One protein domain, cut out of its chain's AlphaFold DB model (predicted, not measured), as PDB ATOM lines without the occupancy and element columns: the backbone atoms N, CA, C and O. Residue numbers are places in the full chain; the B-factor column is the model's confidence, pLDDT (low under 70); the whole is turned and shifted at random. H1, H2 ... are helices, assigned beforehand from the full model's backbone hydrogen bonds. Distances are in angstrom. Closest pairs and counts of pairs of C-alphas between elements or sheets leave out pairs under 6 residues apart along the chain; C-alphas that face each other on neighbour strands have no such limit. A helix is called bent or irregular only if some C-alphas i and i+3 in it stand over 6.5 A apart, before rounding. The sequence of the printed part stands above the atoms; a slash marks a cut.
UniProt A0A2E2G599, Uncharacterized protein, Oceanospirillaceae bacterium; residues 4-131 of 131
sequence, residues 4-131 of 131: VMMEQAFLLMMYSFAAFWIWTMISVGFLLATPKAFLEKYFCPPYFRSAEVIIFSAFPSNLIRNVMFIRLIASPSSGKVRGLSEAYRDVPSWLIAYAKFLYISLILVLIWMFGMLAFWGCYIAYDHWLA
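What this domain is: This is residues 4 to 131 of the 131 residues of an uncharacterized protein of Oceanospirillaceae bacterium (UniProt A0A2E2G599). Two long helices, H1 and H7, run side by side in opposite directions, and the short helices H2 to H6 fold into a small head at one end, where H4 lies crosswise to both. At the other end residues 121 to 131 stick out beyond the rest. The printed part has 128 residues with seven named helices, H1 to H7 in order, and no named strand: all helix. It is loose, with a radius of gyration of the C-alphas of 18.4 A and spans of 59 by 30 by 27 A.

Where its parts are: Find C-alpha 4 at (138.875, 210.848, 135.981); from there H1, residues 4 to 33, runs 43.4 A. Next come H2, residues 36 to 42, and H3, residues 50 to 55. H4, residues 62 to 74, is 18.2 A long. H5, residues 76 to 82, is irregular: C-alphas 78 and 81 are 7.2 A apart. After H6, residues 87 to 90, H7 runs 55.7 A from residue 93 to C-alpha 130 at (140.033, 221.717, 117.936).

How they stand to each other: Start at the hub, H4. Its residues 70 to 74 touch residues 96 to 103 of H7 at a steep tilt of 66 degrees, closest at C-alphas 74 and 100, 4.4 A. H1 touches H4 with residues 27 to 31 alone, about perpendicular at 84 degrees, closest at C-alphas 31 and 66, 5.9 A. H6 touches H4, closest at C-alphas 88 and 73, 4.8 A. H5 only just touches H4, only at the corner, with 3 pairs of C-alphas within 8 A, closest at C-alphas 79 and 72, 5.6 A. H1 and H7 touch at a shallow tilt of 26 degrees, opposite ways, closest at C-alphas 16 and 113, 4.9 A. H2 is close but not clearly touching H6, closest at C-alphas 38 and 90, 6.9 A; so is H3 to H4, closest at C-alphas 55 and 62, 8.0 A. Each O i to N i+4 pair is within hydrogen-bond range in H2, H3, H4 and H7, against 24 of 26 in H1 and 0 of 3 in H5, where 3 of 4 O i to N i+3 pairs are; H6 is too short for an i+4 pair.

The domain as a whole: Look for the two C-alphas farthest apart at Ala 37 and Ala 131, 60.5 A. The printed part has no cut and no long link. Confidence is under 70 at residues 130 to 131.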
ATOM      1  N   VAL A   4     138.983 212.250 135.538       91.12
ATOM      2  CA  VAL A   4     138.875 210.848 135.981       91.12
ATOM      3  C   VAL A   4     138.910 209.876 134.797       91.12
ATOM      4  O   VAL A   4     139.568 208.840 134.846       91.12
ATOM      5  N   MET A   5     138.230 210.214 133.701       88.50
ATOM      6  CA  MET A   5     138.180 209.376 132.503       88.50
ATOM      7  C   MET A   5     139.527 209.365 131.755       88.50
ATOM      8  O   MET A   5     139.912 208.327 131.218       88.50
ATOM      9  N   MET A   6     140.285 210.471 131.773       89.69
ATOM     10  CA  MET A   6     141.651 210.515 131.227       89.69
ATOM     11  C   MET A   6     142.622 209.644 132.024       89.69
ATOM     12  O   MET A   6     143.385 208.874 131.441       89.69
ATOM     13  N   GLU A   7     142.572 209.740 133.352       93.12
ATOM     14  CA  GLU A   7     143.403 208.930 134.246       93.12
ATOM     15  C   GLU A   7     143.134 207.435 134.031       93.12
ATOM     16  O   GLU A   7     144.067 206.646 133.869       93.12
ATOM     17  N   GLN A   8     141.862 207.043 133.921       93.50
ATOM     18  CA  GLN A   8     141.479 205.663 133.617       93.50
ATOM     19  C   GLN A   8     142.005 205.196 132.254       93.50
ATOM     20  O   GLN A   8     142.595 204.119 132.165       93.50
ATOM     21  N   ALA A   9     141.849 205.996 131.196       92.00
ATOM     22  CA  ALA A   9     142.359 205.649 129.869       92.00
ATOM     23  C   ALA A   9     143.892 205.496 129.851       92.00
ATOM     24  O   ALA A   9     144.433 204.653 129.126       92.00
ATOM     25  N   PHE A  10     144.597 206.284 130.665       93.06
ATOM     26  CA  PHE A  10     146.053 206.222 130.770       93.06
ATOM     27  C   PHE A  10     146.484 204.941 131.487       93.06
ATOM     28  O   PHE A  10     147.363 204.223 131.009       93.06
ATOM     29  N   LEU A  11     145.802 204.596 132.583       95.88
ATOM     30  CA  LEU A  11     146.021 203.337 133.293       95.88
ATOM     31  C   LEU A  11     145.750 202.122 132.397       95.88
ATOM     32  O   LEU A  11     146.558 201.199 132.375       95.88
ATOM     33  N   LEU A  12     144.673 202.132 131.604       95.31
ATOM     34  CA  LEU A  12     144.376 201.052 130.654       95.31
ATOM     35  C   LEU A  12     145.472 200.889 129.590       95.31
ATOM     36  O   LEU A  12     145.820 199.760 129.233       95.31
ATOM     37  N   MET A  13     146.060 201.996 129.125       94.75
ATOM     38  CA  MET A  13     147.222 201.954 128.240       94.75
ATOM     39  C   MET A  13     148.424 201.331 128.959       94.75
ATOM     40  O   MET A  13     149.021 200.397 128.426       94.75
ATOM     41  N   MET A  14     148.751 201.762 130.178       96.31
ATOM     42  CA  MET A  14     149.848 201.177 130.961       96.31
ATOM     43  C   MET A  14     149.648 199.678 131.224       96.31
ATOM     44  O   MET A  14     150.580 198.889 131.052       96.31
ATOM     45  N   TYR A  15     148.425 199.251 131.545       95.75
ATOM     46  CA  TYR A  15     148.094 197.838 131.715       95.75
ATOM     47  C   TYR A  15     148.236 197.032 130.425       95.75
ATOM     48  O   TYR A  15     148.608 195.864 130.495       95.75
ATOM     49  N   SER A  16     148.019 197.631 129.250       94.94
ATOM     50  CA  SER A  16     148.263 196.944 127.975       94.94
ATOM     51  C   SER A  16     149.746 196.598 127.771       94.94
ATOM     52  O   SER A  16     150.072 195.473 127.391       94.94
ATOM     53  N   PHE A  17     150.656 197.513 128.127       95.19
ATOM     54  CA  PHE A  17     152.098 197.266 128.093       95.19
ATOM     55  C   PHE A  17     152.528 196.260 129.161       95.19
ATOM     56  O   PHE A  17     153.315 195.355 128.881       95.19
ATOM     57  N   ALA A  18     151.985 196.371 130.377       96.88
ATOM     58  CA  ALA A  18     152.241 195.403 131.439       96.88
ATOM     59  C   ALA A  18     151.776 193.992 131.038       96.88
ATOM     60  O   ALA A  18     152.508 193.026 131.242       96.88
ATOM     61  N   ALA A  19     150.609 193.869 130.399       96.69
ATOM     62  CA  ALA A  19     150.096 192.600 129.891       96.69
ATOM     63  C   ALA A  19     151.031 191.977 128.844       96.69
ATOM     64  O   ALA A  19     151.258 190.769 128.883       96.69
ATOM     65  N   PHE A  20     151.629 192.778 127.957       95.88
ATOM     66  CA  PHE A  20     152.637 192.299 127.007       95.88
ATOM     67  C   PHE A  20     153.897 191.762 127.699       95.88
ATOM     68  O   PHE A  20     154.396 190.689 127.344       95.88
ATOM     69  N   TRP A  21     154.385 192.452 128.731       95.19
ATOM     70  CA  TRP A  21     155.523 191.980 129.523       95.19
ATOM     71  C   TRP A  21     155.204 190.702 130.300       95.19
ATOM     72  O   TRP A  21     155.982 189.750 130.258       95.19
ATOM     73  N   ILE A  22     154.038 190.637 130.946       96.88
ATOM     74  CA  ILE A  22     153.564 189.438 131.648       96.88
ATOM     75  C   ILE A  22     153.444 188.270 130.668       96.88
ATOM     76  O   ILE A  22     153.962 187.187 130.936       96.88
ATOM     77  N   TRP A  23     152.832 188.493 129.502       97.38
ATOM     78  CA  TRP A  23     152.732 187.484 128.454       97.38
ATOM     79  C   TRP A  23     154.116 186.991 128.021       97.38
ATOM     80  O   TRP A  23     154.335 185.785 127.912       97.38
ATOM     81  N   THR A  24     155.076 187.904 127.849       95.12
ATOM     82  CA  THR A  24     156.455 187.562 127.485       95.12
ATOM     83  C   THR A  24     157.093 186.659 128.539       95.12
ATOM     84  O   THR A  24     157.650 185.623 128.180       95.12
ATOM     85  N   MET A  25     156.944 186.975 129.829       95.25
ATOM     86  CA  MET A  25     157.463 186.148 130.927       95.25
ATOM     87  C   MET A  25     156.820 184.757 130.963       95.25
ATOM     88  O   MET A  25     157.522 183.761 131.127       95.25
ATOM     89  N   ILE A  26     155.510 184.658 130.730       96.25
ATOM     90  CA  ILE A  26     154.819 183.366 130.614       96.25
ATOM     91  C   ILE A  26     155.365 182.591 129.399       96.25
ATOM     92  O   ILE A  26     155.686 181.405 129.503       96.25
ATOM     93  N   SER A  27     155.584 183.262 128.262       96.19
ATOM     94  CA  SER A  27     156.133 182.644 127.047       96.19
ATOM     95  C   SER A  27     157.554 182.089 127.231       96.19
ATOM     96  O   SER A  27     157.922 181.126 126.555       96.19
ATOM     97  N   VAL A  28     158.346 182.619 128.172       95.12
ATOM     98  CA  VAL A  28     159.654 182.037 128.531       95.12
ATOM     99  C   VAL A  28     159.481 180.625 129.096       95.12
ATOM    100  O   VAL A  28     160.295 179.752 128.808       95.12
ATOM    101  N   GLY A  29     158.381 180.340 129.797       94.31
ATOM    102  CA  GLY A  29     158.045 178.974 130.200       94.31
ATOM    103  C   GLY A  29     157.940 178.020 129.005       94.31
ATOM    104  O   GLY A  29     158.399 176.885 129.085       94.31
ATOM    105  N   PHE A  30     157.418 178.485 127.863       95.38
ATOM    106  CA  PHE A  30     157.375 177.694 126.628       95.38
ATOM    107  C   PHE A  30     158.769 177.501 126.023       95.38
ATOM    108  O   PHE A  30     159.095 176.398 125.584       95.38
ATOM    109  N   LEU A  31     159.616 178.534 126.056       93.81
ATOM    110  CA  LEU A  31     161.007 178.445 125.602       93.81
ATOM    111  C   LEU A  31     161.773 177.357 126.364       93.81
ATOM    112  O   LEU A  31     162.488 176.569 125.752       93.81
ATOM    113  N   LEU A  32     161.607 177.310 127.689       93.25
ATOM    114  CA  LEU A  32     162.248 176.322 128.561       93.25
ATOM    115  C   LEU A  32     161.649 174.918 128.400       93.25
ATOM    116  O   LEU A  32     162.365 173.926 128.494       93.25
ATOM    117  N   ALA A  33     160.343 174.839 128.147       94.62
ATOM    118  CA  ALA A  33     159.618 173.593 127.924       94.62
ATOM    119  C   ALA A  33     159.874 172.957 126.547       94.62
ATOM    120  O   ALA A  33     159.645 171.759 126.371       94.62
ATOM    121  N   THR A  34     160.301 173.746 125.559       94.00
ATOM    122  CA  THR A  34     160.508 173.266 124.189       94.00
ATOM    123  C   THR A  34     161.707 172.310 124.140       94.00
ATOM    124  O   THR A  34     162.814 172.702 124.518       94.00
ATOM    125  N   PRO A  35     161.542 171.068 123.643       92.94
ATOM    126  CA  PRO A  35     162.643 170.114 123.563       92.94
ATOM    127  C   PRO A  35     163.795 170.634 122.694       92.94
ATOM    128  O   PRO A  35     163.582 171.093 121.573       92.94
ATOM    129  N   LYS A  36     165.042 170.494 123.162       91.44
ATOM    130  CA  LYS A  36     166.228 170.893 122.376       91.44
ATOM    131  C   LYS A  36     166.315 170.150 121.041       91.44
ATOM    132  O   LYS A  36     166.567 170.780 120.024       91.44
ATOM    133  N   ALA A  37     165.985 168.856 121.036       92.94
ATOM    134  CA  ALA A  37     165.939 168.037 119.824       92.94
ATOM    135  C   ALA A  37     164.962 168.588 118.767       92.94
ATOM    136  O   ALA A  37     165.237 168.526 117.571       92.94
ATOM    137  N   PHE A  38     163.841 169.179 119.197       94.69
ATOM    138  CA  PHE A  38     162.901 169.841 118.292       94.69
ATOM    139  C   PHE A  38     163.531 171.086 117.650       94.69
ATOM    140  O   PHE A  38     163.422 171.290 116.442       94.69
ATOM    141  N   LEU A  39     164.238 171.899 118.441       92.88
ATOM    142  CA  LEU A  39     164.938 173.080 117.932       92.88
ATOM    143  C   LEU A  39     166.071 172.698 116.978       92.88
ATOM    144  O   LEU A  39     166.170 173.284 115.911       92.88
ATOM    145  N   GLU A  40     166.886 171.703 117.309       92.62
ATOM    146  CA  GLU A  40     167.972 171.236 116.438       92.62
ATOM    147  C   GLU A  40     167.448 170.711 115.094       92.62
ATOM    148  O   GLU A  40     168.055 170.949 114.049       92.62
ATOM    149  N   LYS A  41     166.279 170.059 115.106       94.62
ATOM    150  CA  LYS A  41     165.634 169.531 113.902       94.62
ATOM    151  C   LYS A  41     165.030 170.615 113.007       94.62
ATOM    152  O   LYS A  41     165.087 170.482 111.787       94.62
ATOM    153  N   TYR A  42     164.413 171.647 113.586       94.50
ATOM    154  CA  TYR A  42     163.587 172.600 112.829       94.50
ATOM    155  C   TYR A  42     164.137 174.026 112.757       94.50
ATOM    156  O   TYR A  42     163.768 174.772 111.852       94.50
ATOM    157  N   PHE A  43     165.016 174.429 113.673       94.94
ATOM    158  CA  PHE A  43     165.674 175.737 113.668       94.94
ATOM    159  C   PHE A  43     167.018 175.681 112.928       94.94
ATOM    160  O   PHE A  43     168.078 175.986 113.469       94.94
ATOM    161  N   CYS A  44     166.971 175.262 111.669       93.31
ATOM    162  CA  CYS A  44     168.140 175.095 110.813       93.31
ATOM    163  C   CYS A  44     167.767 175.298 109.331       93.31
ATOM    164  O   CYS A  44     166.579 175.347 108.986       93.31
ATOM    165  N   PRO A  45     168.748 175.441 108.422       91.62
ATOM    166  CA  PRO A  45     168.493 175.356 106.985       91.62
ATOM    167  C   PRO A  45     167.955 173.962 106.606       91.62
ATOM    168  O   PRO A  45     168.431 172.975 107.165       91.62
ATOM    169  N   PRO A  46     167.000 173.838 105.661       90.44
ATOM    170  CA  PRO A  46     166.466 174.870 104.762       90.44
ATOM    171  C   PRO A  46     165.283 175.680 105.329       90.44
ATOM    172  O   PRO A  46     164.808 176.603 104.673       90.44
ATOM    173  N   TYR A  47     164.794 175.354 106.528       91.19
ATOM    174  CA  TYR A  47     163.605 175.974 107.129       91.19
ATOM    175  C   TYR A  47     163.819 177.437 107.533       91.19
ATOM    176  O   TYR A  47     162.908 178.272 107.449       91.19
ATOM    177  N   PHE A  48     165.036 177.741 107.975       92.94
ATOM    178  CA  PHE A  48     165.504 179.077 108.314       92.94
ATOM    179  C   PHE A  48     166.758 179.400 107.512       92.94
ATOM    180  O   PHE A  48     167.617 178.545 107.289       92.94
ATOM    181  N   ARG A  49     166.887 180.656 107.085       92.38
ATOM    182  CA  ARG A  49     168.122 181.123 106.437       92.38
ATOM    183  C   ARG A  49     169.257 181.127 107.460       92.38
ATOM    184  O   ARG A  49     169.023 181.443 108.622       92.38
ATOM    185  N   SER A  50     170.499 180.898 107.035       92.88
ATOM    186  CA  SER A  50     171.654 180.905 107.951       92.88
ATOM    187  C   SER A  50     171.771 182.207 108.755       92.88
ATOM    188  O   SER A  50     172.073 182.173 109.944       92.88
ATOM    189  N   ALA A  51     171.440 183.352 108.144       92.00
ATOM    190  CA  ALA A  51     171.378 184.634 108.844       92.00
ATOM    191  C   ALA A  51     170.272 184.682 109.917       92.00
ATOM    192  O   ALA A  51     170.524 185.162 111.015       92.00
ATOM    193  N   GLU A  52     169.071 184.153 109.638       92.31
ATOM    194  CA  GLU A  52     167.987 184.060 110.635       92.31
ATOM    195  C   GLU A  52     168.403 183.177 111.812       92.31
ATOM    196  O   GLU A  52     168.128 183.516 112.961       92.31
ATOM    197  N   VAL A  53     169.092 182.066 111.536       93.81
ATOM    198  CA  VAL A  53     169.592 181.167 112.579       93.81
ATOM    199  C   VAL A  53     170.560 181.909 113.492       93.81
ATOM    200  O   VAL A  53     170.366 181.902 114.702       93.81
ATOM    201  N   ILE A  54     171.550 182.613 112.936       93.25
ATOM    202  CA  ILE A  54     172.516 183.398 113.721       93.25
ATOM    203  C   ILE A  54     171.798 184.478 114.537       93.25
ATOM    204  O   ILE A  54     171.987 184.559 115.751       93.25
ATOM    205  N   ILE A  55     170.931 185.266 113.892       93.56
ATOM    206  CA  ILE A  55     170.228 186.380 114.536       93.56
ATOM    207  C   ILE A  55     169.347 185.867 115.669       93.56
ATOM    208  O   ILE A  55     169.435 186.395 116.771       93.56
ATOM    209  N   PHE A  56     168.524 184.841 115.452       93.88
ATOM    210  CA  PHE A  56     167.572 184.369 116.461       93.88
ATOM    211  C   PHE A  56     168.129 183.298 117.414       93.88
ATOM    212  O   PHE A  56     167.368 182.692 118.172       93.88
ATOM    213  N   SER A  57     169.442 183.048 117.400       90.25
ATOM    214  CA  SER A  57     170.093 182.158 118.374       90.25
ATOM    215  C   SER A  57     170.397 182.847 119.705       90.25
ATOM    216  O   SER A  57     170.327 182.200 120.750       90.25
ATOM    217  N   ALA A  58     170.723 184.141 119.684       89.75
ATOM    218  CA  ALA A  58     171.156 184.891 120.862       89.75
ATOM    219  C   ALA A  58     169.989 185.573 121.599       89.75
ATOM    220  O   ALA A  58     168.915 185.780 121.043       89.75
ATOM    221  N   PHE A  59     170.187 185.936 122.866       87.81
ATOM    222  CA  PHE A  59     169.260 186.815 123.583       87.81
ATOM    223  C   PHE A  59     169.480 188.275 123.140       87.81
ATOM    224  O   PHE A  59     170.638 188.670 122.992       87.81
ATOM    225  N   PRO A  60     168.424 189.095 122.946       88.19
ATOM    226  CA  PRO A  60     166.997 188.823 123.190       88.19
ATOM    227  C   PRO A  60     166.224 188.280 121.977       88.19
ATOM    228  O   PRO A  60     165.038 187.971 122.072       88.19
ATOM    229  N   SER A  61     166.864 188.167 120.818       90.75
ATOM    230  CA  SER A  61     166.236 187.765 119.554       90.75
ATOM    231  C   SER A  61     165.726 186.317 119.547       90.75
ATOM    232  O   SER A  61     164.817 185.987 118.784       90.75
ATOM    233  N   ASN A  62     166.218 185.456 120.437       91.44
ATOM    234  CA  ASN A  62     165.677 184.120 120.683       91.44
ATOM    235  C   ASN A  62     164.212 184.131 121.160       91.44
ATOM    236  O   ASN A  62     163.496 183.155 120.928       91.44
ATOM    237  N   LEU A  63     163.738 185.234 121.752       92.88
ATOM    238  CA  LEU A  63     162.328 185.435 122.087       92.88
ATOM    239  C   LEU A  63     161.478 185.543 120.818       92.88
ATOM    240  O   LEU A  63     160.367 185.023 120.776       92.88
ATOM    241  N   ILE A  64     162.012 186.121 119.740       93.56
ATOM    242  CA  ILE A  64     161.317 186.180 118.447       93.56
ATOM    243  C   ILE A  64     161.153 184.764 117.891       93.56
ATOM    244  O   ILE A  64     160.047 184.370 117.526       93.56
ATOM    245  N   ARG A  65     162.225 183.959 117.899       94.31
ATOM    246  CA  ARG A  65     162.153 182.533 117.532       94.31
ATOM    247  C   ARG A  65     161.135 181.782 118.389       94.31
ATOM    248  O   ARG A  65     160.399 180.951 117.863       94.31
ATOM    249  N   ASN A  66     161.070 182.082 119.685       95.62
ATOM    250  CA  ASN A  66     160.088 181.494 120.591       95.62
ATOM    251  C   ASN A  66     158.654 181.763 120.115       95.62
ATOM    252  O   ASN A  66     157.879 180.828 119.923       95.62
ATOM    253  N   VAL A  67     158.328 183.027 119.821       95.31
ATOM    254  CA  VAL A  67     157.016 183.416 119.274       95.31
ATOM    255  C   VAL A  67     156.744 182.742 117.925       95.31
ATOM    256  O   VAL A  67     155.623 182.293 117.681       95.31
ATOM    257  N   MET A  68     157.758 182.611 117.060       94.88
ATOM    258  CA  MET A  68     157.619 181.894 115.786       94.88
ATOM    259  C   MET A  68     157.214 180.431 115.997       94.88
ATOM    260  O   MET A  68     156.283 179.969 115.340       94.88
ATOM    261  N   PHE A  69     157.857 179.714 116.923       95.88
ATOM    262  CA  PHE A  69     157.510 178.321 117.216       95.88
ATOM    263  C   PHE A  69     156.165 178.174 117.931       95.88
ATOM    264  O   PHE A  69     155.408 177.269 117.585       95.88
ATOM    265  N   ILE A  70     155.814 179.084 118.844       96.88
ATOM    266  CA  ILE A  70     154.473 179.134 119.449       96.88
ATOM    267  C   ILE A  70     153.411 179.210 118.346       96.88
ATOM    268  O   ILE A  70     152.493 178.391 118.307       96.88
ATOM    269  N   ARG A  71     153.565 180.152 117.406       96.19
ATOM    270  CA  ARG A  71     152.653 180.310 116.266       96.19
ATOM    271  C   ARG A  71     152.634 179.068 115.374       96.19
ATOM    272  O   ARG A  71     151.554 178.634 114.980       96.19
ATOM    273  N   LEU A  72     153.803 178.510 115.064       95.31
ATOM    274  CA  LEU A  72     153.946 177.328 114.214       95.31
ATOM    275  C   LEU A  72     153.170 176.131 114.776       95.31
ATOM    276  O   LEU A  72     152.420 175.482 114.053       95.31
ATOM    277  N   ILE A  73     153.340 175.859 116.070       95.81
ATOM    278  CA  ILE A  73     152.730 174.710 116.744       95.81
ATOM    279  C   ILE A  73     151.234 174.943 116.977       95.81
ATOM    280  O   ILE A  73     150.427 174.033 116.791       95.81
ATOM    281  N   ALA A  74     150.838 176.163 117.351       95.88
ATOM    282  CA  ALA A  74     149.434 176.514 117.541       95.88
ATOM    283  C   ALA A  74     148.633 176.508 116.229       95.88
ATOM    284  O   ALA A  74     147.460 176.131 116.221       95.88
ATOM    285  N   SER A  75     149.263 176.940 115.134       93.69
ATOM    286  CA  SER A  75     148.654 177.108 113.819       93.69
ATOM    287  C   SER A  75     149.555 176.506 112.727       93.69
ATOM    288  O   SER A  75     150.347 177.224 112.106       93.69
ATOM    289  N   PRO A  76     149.413 175.197 112.444       90.12
ATOM    290  CA  PRO A  76     150.216 174.475 111.450       90.12
ATOM    291  C   PRO A  76     150.247 175.115 110.056       90.12
ATOM    292  O   PRO A  76     151.254 175.059 109.350       90.12
ATOM    293  N   SER A  77     149.163 175.788 109.658       91.06
ATOM    294  CA  SER A  77     149.074 176.496 108.377       91.06
ATOM    295  C   SER A  77     150.124 177.601 108.232       91.06
ATOM    296  O   SER A  77     150.593 177.856 107.122       91.06
ATOM    297  N   SER A  78     150.560 178.212 109.339       88.88
ATOM    298  CA  SER A  78     151.624 179.221 109.335       88.88
ATOM    299  C   SER A  78     152.989 178.662 108.919       88.88
ATOM    300  O   SER A  78     153.828 179.406 108.412       88.88
ATOM    301  N   GLY A  79     153.188 177.349 109.062       88.50
ATOM    302  CA  GLY A  79     154.397 176.639 108.663       88.50
ATOM    303  C   GLY A  79     154.463 176.274 107.185       88.50
ATOM    304  O   GLY A  79     155.522 175.856 106.729       88.50
ATOM    305  N   LYS A  80     153.376 176.440 106.414       90.81
ATOM    306  CA  LYS A  80     153.284 175.955 105.023       90.81
ATOM    307  C   LYS A  80     154.377 176.528 104.118       90.81
ATOM    308  O   LYS A  80     154.988 175.785 103.361       90.81
ATOM    309  N   VAL A  81     154.668 177.824 104.244       89.38
ATOM    310  CA  VAL A  81     155.713 178.509 103.453       89.38
ATOM    311  C   VAL A  81     157.107 177.955 103.752       89.38
ATOM    312  O   VAL A  81     157.951 177.904 102.866       89.38
ATOM    313  N   ARG A  82     157.339 177.516 104.994       89.75
ATOM    314  CA  ARG A  82     158.611 176.939 105.434       89.75
ATOM    315  C   ARG A  82     158.626 175.410 105.347       89.75
ATOM    316  O   ARG A  82     159.617 174.822 105.729       89.75
ATOM    317  N   GLY A  83     157.564 174.737 104.892       91.75
ATOM    318  CA  GLY A  83     157.495 173.266 104.911       91.75
ATOM    319  C   GLY A  83     157.454 172.657 106.324       91.75
ATOM    320  O   GLY A  83     157.863 171.519 106.520       91.75
ATOM    321  N   LEU A  84     156.971 173.418 107.310       93.38
ATOM    322  CA  LEU A  84     156.948 173.058 108.732       93.38
ATOM    323  C   LEU A  84     155.539 172.720 109.252       93.38
ATOM    324  O   LEU A  84     155.300 172.754 110.459       93.38
ATOM    325  N   SER A  85     154.584 172.415 108.369       92.62
ATOM    326  CA  SER A  85     153.190 172.166 108.768       92.62
ATOM    327  C   SER A  85     153.037 170.981 109.720       92.62
ATOM    328  O   SER A  85     152.145 170.996 110.552       92.62
ATOM    329  N   GLU A  86     153.924 169.988 109.654       93.69
ATOM    330  CA  GLU A  86     153.849 168.794 110.506       93.69
ATOM    331  C   GLU A  86     154.739 168.864 111.753       93.69
ATOM    332  O   GLU A  86     154.757 167.919 112.536       93.69
ATOM    333  N   ALA A  87     155.451 169.975 111.982       92.44
ATOM    334  CA  ALA A  87     156.387 170.094 113.103       92.44
ATOM    335  C   ALA A  87     155.703 169.892 114.467       92.44
ATOM    336  O   ALA A  87     156.291 169.337 115.390       92.44
ATOM    337  N   TYR A  88     154.426 170.262 114.593       92.75
ATOM    338  CA  TYR A  88     153.658 170.070 115.826       92.75
ATOM    339  C   TYR A  88     153.541 168.597 116.267       92.75
ATOM    340  O   TYR A  88     153.206 168.351 117.422       92.75
ATOM    341  N   ARG A  89     153.780 167.618 115.382       94.25
ATOM    342  CA  ARG A  89     153.708 166.185 115.718       94.25
ATOM    343  C   ARG A  89     154.894 165.698 116.549       94.25
ATOM    344  O   ARG A  89     154.770 164.695 117.241       94.25
ATOM    345  N   ASP A  90     156.008 166.425 116.512       94.69
ATOM    346  CA  ASP A  90     157.255 166.064 117.195       94.69
ATOM    347  C   ASP A  90     157.356 166.649 118.614       94.69
ATOM    348  O   ASP A  90     158.406 166.591 119.255       94.69
ATOM    349  N   VAL A  91     156.267 167.234 119.114       94.38
ATOM    350  CA  VAL A  91     156.174 167.785 120.467       94.38
ATOM    351  C   VAL A  91     155.042 167.122 121.250       94.38
ATOM    352  O   VAL A  91     154.060 166.665 120.663       94.38
ATOM    353  N   PRO A  92     155.132 167.071 122.589       95.44
ATOM    354  CA  PRO A  92     154.076 166.476 123.397       95.44
ATOM    355  C   PRO A  92     152.781 167.300 123.337       95.44
ATOM    356  O   PRO A  92     152.805 168.531 123.287       95.44
ATOM    357  N   SER A  93     151.631 166.630 123.428       95.56
ATOM    358  CA  SER A  93     150.303 167.249 123.274       95.56
ATOM    359  C   SER A  93     150.024 168.405 124.241       95.56
ATOM    360  O   SER A  93     149.343 169.363 123.875       95.56
ATOM    361  N   TRP A  94     150.571 168.358 125.460       96.50
ATOM    362  CA  TRP A  94     150.429 169.452 126.427       96.50
ATOM    363  C   TRP A  94     151.149 170.725 125.961       96.50
ATOM    364  O   TRP A  94     150.641 171.824 126.173       96.50
ATOM    365  N   LEU A  95     152.287 170.589 125.269       96.06
ATOM    366  CA  LEU A  95     153.038 171.723 124.733       96.06
ATOM    367  C   LEU A  95     152.290 172.354 123.554       96.06
ATOM    368  O   LEU A  95     152.301 173.572 123.400       96.06
ATOM    369  N   ILE A  96     151.559 171.547 122.777       96.81
ATOM    370  CA  ILE A  96     150.649 172.038 121.732       96.81
ATOM    371  C   ILE A  96     149.508 172.850 122.350       96.81
ATOM    372  O   ILE A  96     149.204 173.947 121.882       96.81
ATOM    373  N   ALA A  97     148.873 172.332 123.406       97.38
ATOM    374  CA  ALA A  97     147.820 173.056 124.118       97.38
ATOM    375  C   ALA A  97     148.349 174.379 124.692       97.38
ATOM    376  O   ALA A  97     147.710 175.422 124.541       97.38
ATOM    377  N   TYR A  98     149.557 174.353 125.259       97.62
ATOM    378  CA  TYR A  98     150.206 175.545 125.785       97.62
ATOM    379  C   TYR A  98     150.535 176.568 124.687       97.62
ATOM    380  O   TYR A  98     150.232 177.750 124.840       97.62
ATOM    381  N   ALA A  99     151.053 176.120 123.537       97.38
ATOM    382  CA  ALA A  99     151.281 176.975 122.373       97.38
ATOM    383  C   ALA A  99     149.987 177.650 121.900       97.38
ATOM    384  O   ALA A  99     149.984 178.847 121.624       97.38
ATOM    385  N   LYS A 100     148.871 176.911 121.834       97.56
ATOM    386  CA  LYS A 100     147.563 177.462 121.437       97.56
ATOM    387  C   LYS A 100     147.084 178.542 122.400       97.56
ATOM    388  O   LYS A 100     146.654 179.602 121.947       97.56
ATOM    389  N   PHE A 101     147.200 178.302 123.706       98.00
ATOM    390  CA  PHE A 101     146.881 179.299 124.727       98.00
ATOM    391  C   PHE A 101     147.732 180.565 124.563       98.00
ATOM    392  O   PHE A 101     147.195 181.673 124.505       98.00
ATOM    393  N   LEU A 102     149.052 180.407 124.422       98.00
ATOM    394  CA  LEU A 102     149.978 181.521 124.220       98.00
ATOM    395  C   LEU A 102     149.684 182.291 122.932       98.00
ATOM    396  O   LEU A 102     149.692 183.516 122.936       98.00
ATOM    397  N   TYR A 103     149.378 181.593 121.841       97.62
ATOM    398  CA  TYR A 103     149.085 182.215 120.556       97.62
ATOM    399  C   TYR A 103     147.801 183.054 120.594       97.62
ATOM    400  O   TYR A 103     147.807 184.206 120.164       97.62
ATOM    401  N   ILE A 104     146.714 182.507 121.148       97.62
ATOM    402  CA  ILE A 104     145.440 183.229 121.270       97.62
ATOM    403  C   ILE A 104     145.596 184.422 122.218       97.62
ATOM    404  O   ILE A 104     145.199 185.534 121.875       97.62
ATOM    405  N   SER A 105     146.215 184.218 123.385       97.69
ATOM    406  CA  SER A 105     146.446 185.305 124.346       97.69
ATOM    407  C   SER A 105     147.342 186.407 123.779       97.69
ATOM    408  O   SER A 105     147.051 187.577 124.011       97.69
ATOM    409  N   LEU A 106     148.361 186.075 122.975       97.12
ATOM    410  CA  LEU A 106     149.193 187.075 122.301       97.12
ATOM    411  C   LEU A 106     148.359 187.959 121.379       97.12
ATOM    412  O   LEU A 106     148.493 189.177 121.417       97.12
ATOM    413  N   ILE A 107     147.489 187.357 120.565       96.81
ATOM    414  CA  ILE A 107     146.611 188.104 119.657       96.81
ATOM    415  C   ILE A 107     145.726 189.068 120.454       96.81
ATOM    416  O   ILE A 107     145.630 190.235 120.087       96.81
ATOM    417  N   LEU A 108     145.134 188.614 121.562       97.56
ATOM    418  CA  LEU A 108     144.300 189.463 122.418       97.56
ATOM    419  C   LEU A 108     145.092 190.627 123.028       97.56
ATOM    420  O   LEU A 108     144.627 191.764 122.989       97.56
ATOM    421  N   VAL A 109     146.298 190.362 123.539       97.06
ATOM    422  CA  VAL A 109     147.186 191.396 124.093       97.06
ATOM    423  C   VAL A 109     147.571 192.419 123.025       97.06
ATOM    424  O   VAL A 109     147.510 193.617 123.285       97.06
ATOM    425  N   LEU A 110     147.922 191.971 121.816       96.44
ATOM    426  CA  LEU A 110     148.283 192.866 120.717       96.44
ATOM    427  C   LEU A 110     147.087 193.703 120.253       96.44
ATOM    428  O   LEU A 110     147.237 194.908 120.085       96.44
ATOM    429  N   ILE A 111     145.904 193.100 120.087       97.25
ATOM    430  CA  ILE A 111     144.675 193.830 119.736       97.25
ATOM    431  C   ILE A 111     144.387 194.907 120.782       97.25
ATOM    432  O   ILE A 111     144.135 196.053 120.423       97.25
ATOM    433  N   TRP A 112     144.463 194.556 122.066       96.75
ATOM    434  CA  TRP A 112     144.227 195.499 123.153       96.75
ATOM    435  C   TRP A 112     145.257 196.636 123.159       96.75
ATOM    436  O   TRP A 112     144.888 197.808 123.182       96.75
ATOM    437  N   MET A 113     146.548 196.308 123.070       96.19
ATOM    438  CA  MET A 113     147.635 197.289 123.079       96.19
ATOM    439  C   MET A 113     147.553 198.247 121.887       96.19
ATOM    440  O   MET A 113     147.571 199.463 122.073       96.19
ATOM    441  N   PHE A 114     147.413 197.728 120.664       96.06
ATOM    442  CA  PHE A 114     147.282 198.574 119.478       96.06
ATOM    443  C   PHE A 114     145.962 199.349 119.461       96.06
ATOM    444  O   PHE A 114     145.949 200.492 119.013       96.06
ATOM    445  N   GLY A 115     144.878 198.782 119.998       96.19
ATOM    446  CA  GLY A 115     143.610 199.486 120.185       96.19
ATOM    447  C   GLY A 115     143.750 200.694 121.113       96.19
ATOM    448  O   GLY A 115     143.312 201.788 120.762       96.19
ATOM    449  N   MET A 116     144.431 200.532 122.252       95.31
ATOM    450  CA  MET A 116     144.707 201.634 123.181       95.31
ATOM    451  C   MET A 116     145.630 202.691 122.568       95.31
ATOM    452  O   MET A 116     145.380 203.882 122.732       95.31
ATOM    453  N   LEU A 117     146.665 202.281 121.829       94.75
ATOM    454  CA  LEU A 117     147.551 203.215 121.126       94.75
ATOM    455  C   LEU A 117     146.811 204.011 120.048       94.75
ATOM    456  O   LEU A 117     147.003 205.221 119.946       94.75
ATOM    457  N   ALA A 118     145.945 203.357 119.272       95.62
ATOM    458  CA  ALA A 118     145.123 204.022 118.270       95.62
ATOM    459  C   ALA A 118     144.144 205.012 118.917       95.62
ATOM    460  O   ALA A 118     144.045 206.150 118.465       95.62
ATOM    461  N   PHE A 119     143.479 204.614 120.007       94.44
ATOM    462  CA  PHE A 119     142.619 205.503 120.785       94.44
ATOM    463  C   PHE A 119     143.373 206.761 121.241       94.44
ATOM    464  O   PHE A 119     142.910 207.874 120.995       94.44
ATOM    465  N   TRP A 120     144.551 206.594 121.849       93.38
ATOM    466  CA  TRP A 120     145.372 207.711 122.320       93.38
ATOM    467  C   TRP A 120     145.874 208.599 121.178       93.38
ATOM    468  O   TRP A 120     145.814 209.820 121.293       93.38
ATOM    469  N   GLY A 121     146.303 208.010 120.060       92.38
ATOM    470  CA  GLY A 121     146.703 208.760 118.869       92.38
ATOM    471  C   GLY A 121     145.564 209.615 118.307       92.38
ATOM    472  O   GLY A 121     145.760 210.798 118.037       92.38
ATOM    473  N   CYS A 122     144.358 209.048 118.202       92.88
ATOM    474  CA  CYS A 122     143.164 209.780 117.776       92.88
ATOM    475  C   CYS A 122     142.775 210.886 118.767       92.88
ATOM    476  O   CYS A 122     142.407 211.976 118.339       92.88
ATOM    477  N   TYR A 123     142.865 210.622 120.073       90.75
ATOM    478  CA  TYR A 123     142.555 211.609 121.106       90.75
ATOM    479  C   TYR A 123     143.493 212.820 121.045       90.75
ATOM    480  O   TYR A 123     143.026 213.953 121.010       90.75
ATOM    481  N   ILE A 124     144.804 212.578 120.965       89.81
ATOM    482  CA  ILE A 124     145.819 213.635 120.856       89.81
ATOM    483  C   ILE A 124     145.608 214.446 119.573       89.81
ATOM    484  O   ILE A 124     145.638 215.674 119.602       89.81
ATOM    485  N   ALA A 125     145.348 213.776 118.448       90.88
ATOM    486  CA  ALA A 125     145.079 214.453 117.183       90.88
ATOM    487  C   ALA A 125     143.819 215.332 117.248       90.88
ATOM    488  O   ALA A 125     143.835 216.443 116.729       90.88
ATOM    489  N   TYR A 126     142.753 214.847 117.893       89.31
ATOM    490  CA  TYR A 126     141.514 215.598 118.104       89.31
ATOM    491  C   TYR A 126     141.743 216.847 118.961       89.31
ATOM    492  O   TYR A 126     141.291 217.927 118.587       89.31
ATOM    493  N   ASP A 127     142.471 216.706 120.071       86.00
ATOM    494  CA  ASP A 127     142.774 217.810 120.989       86.00
ATOM    495  C   ASP A 127     143.592 218.908 120.288       86.00
ATOM    496  O   ASP A 127     143.243 220.079 120.358       86.00
ATOM    497  N   HIS A 128     144.603 218.534 119.496       81.94
ATOM    498  CA  HIS A 128     145.418 219.489 118.732       81.94
ATOM    499  C   HIS A 128     144.701 220.169 117.553       81.94
ATOM    500  O   HIS A 128     145.189 221.189 117.074       81.94
ATOM    501  N   TRP A 129     143.615 219.596 117.027       78.50
ATOM    502  CA  TRP A 129     142.890 220.154 115.874       78.50
ATOM    503  C   TRP A 129     141.738 221.087 116.257       78.50
ATOM    504  O   TRP A 129     141.287 221.862 115.414       78.50
ATOM    505  N   LEU A 130     141.216 220.976 117.480       60.09
ATOM    506  CA  LEU A 130     140.033 221.717 117.936       60.09
ATOM    507  C   LEU A 130     140.299 222.638 119.137       60.09
ATOM    508  O   LEU A 130     139.374 223.338 119.553       60.09
ATOM    509  N   ALA A 131     141.525 222.642 119.669       53.47
ATOM    510  CA  ALA A 131     142.038 223.644 120.608       53.47
ATOM    511  C   ALA A 131     142.798 224.752 119.864       53.47
ATOM    512  O   ALA A 131     142.687 225.920 120.303       53.47
TER     513      ALA A 131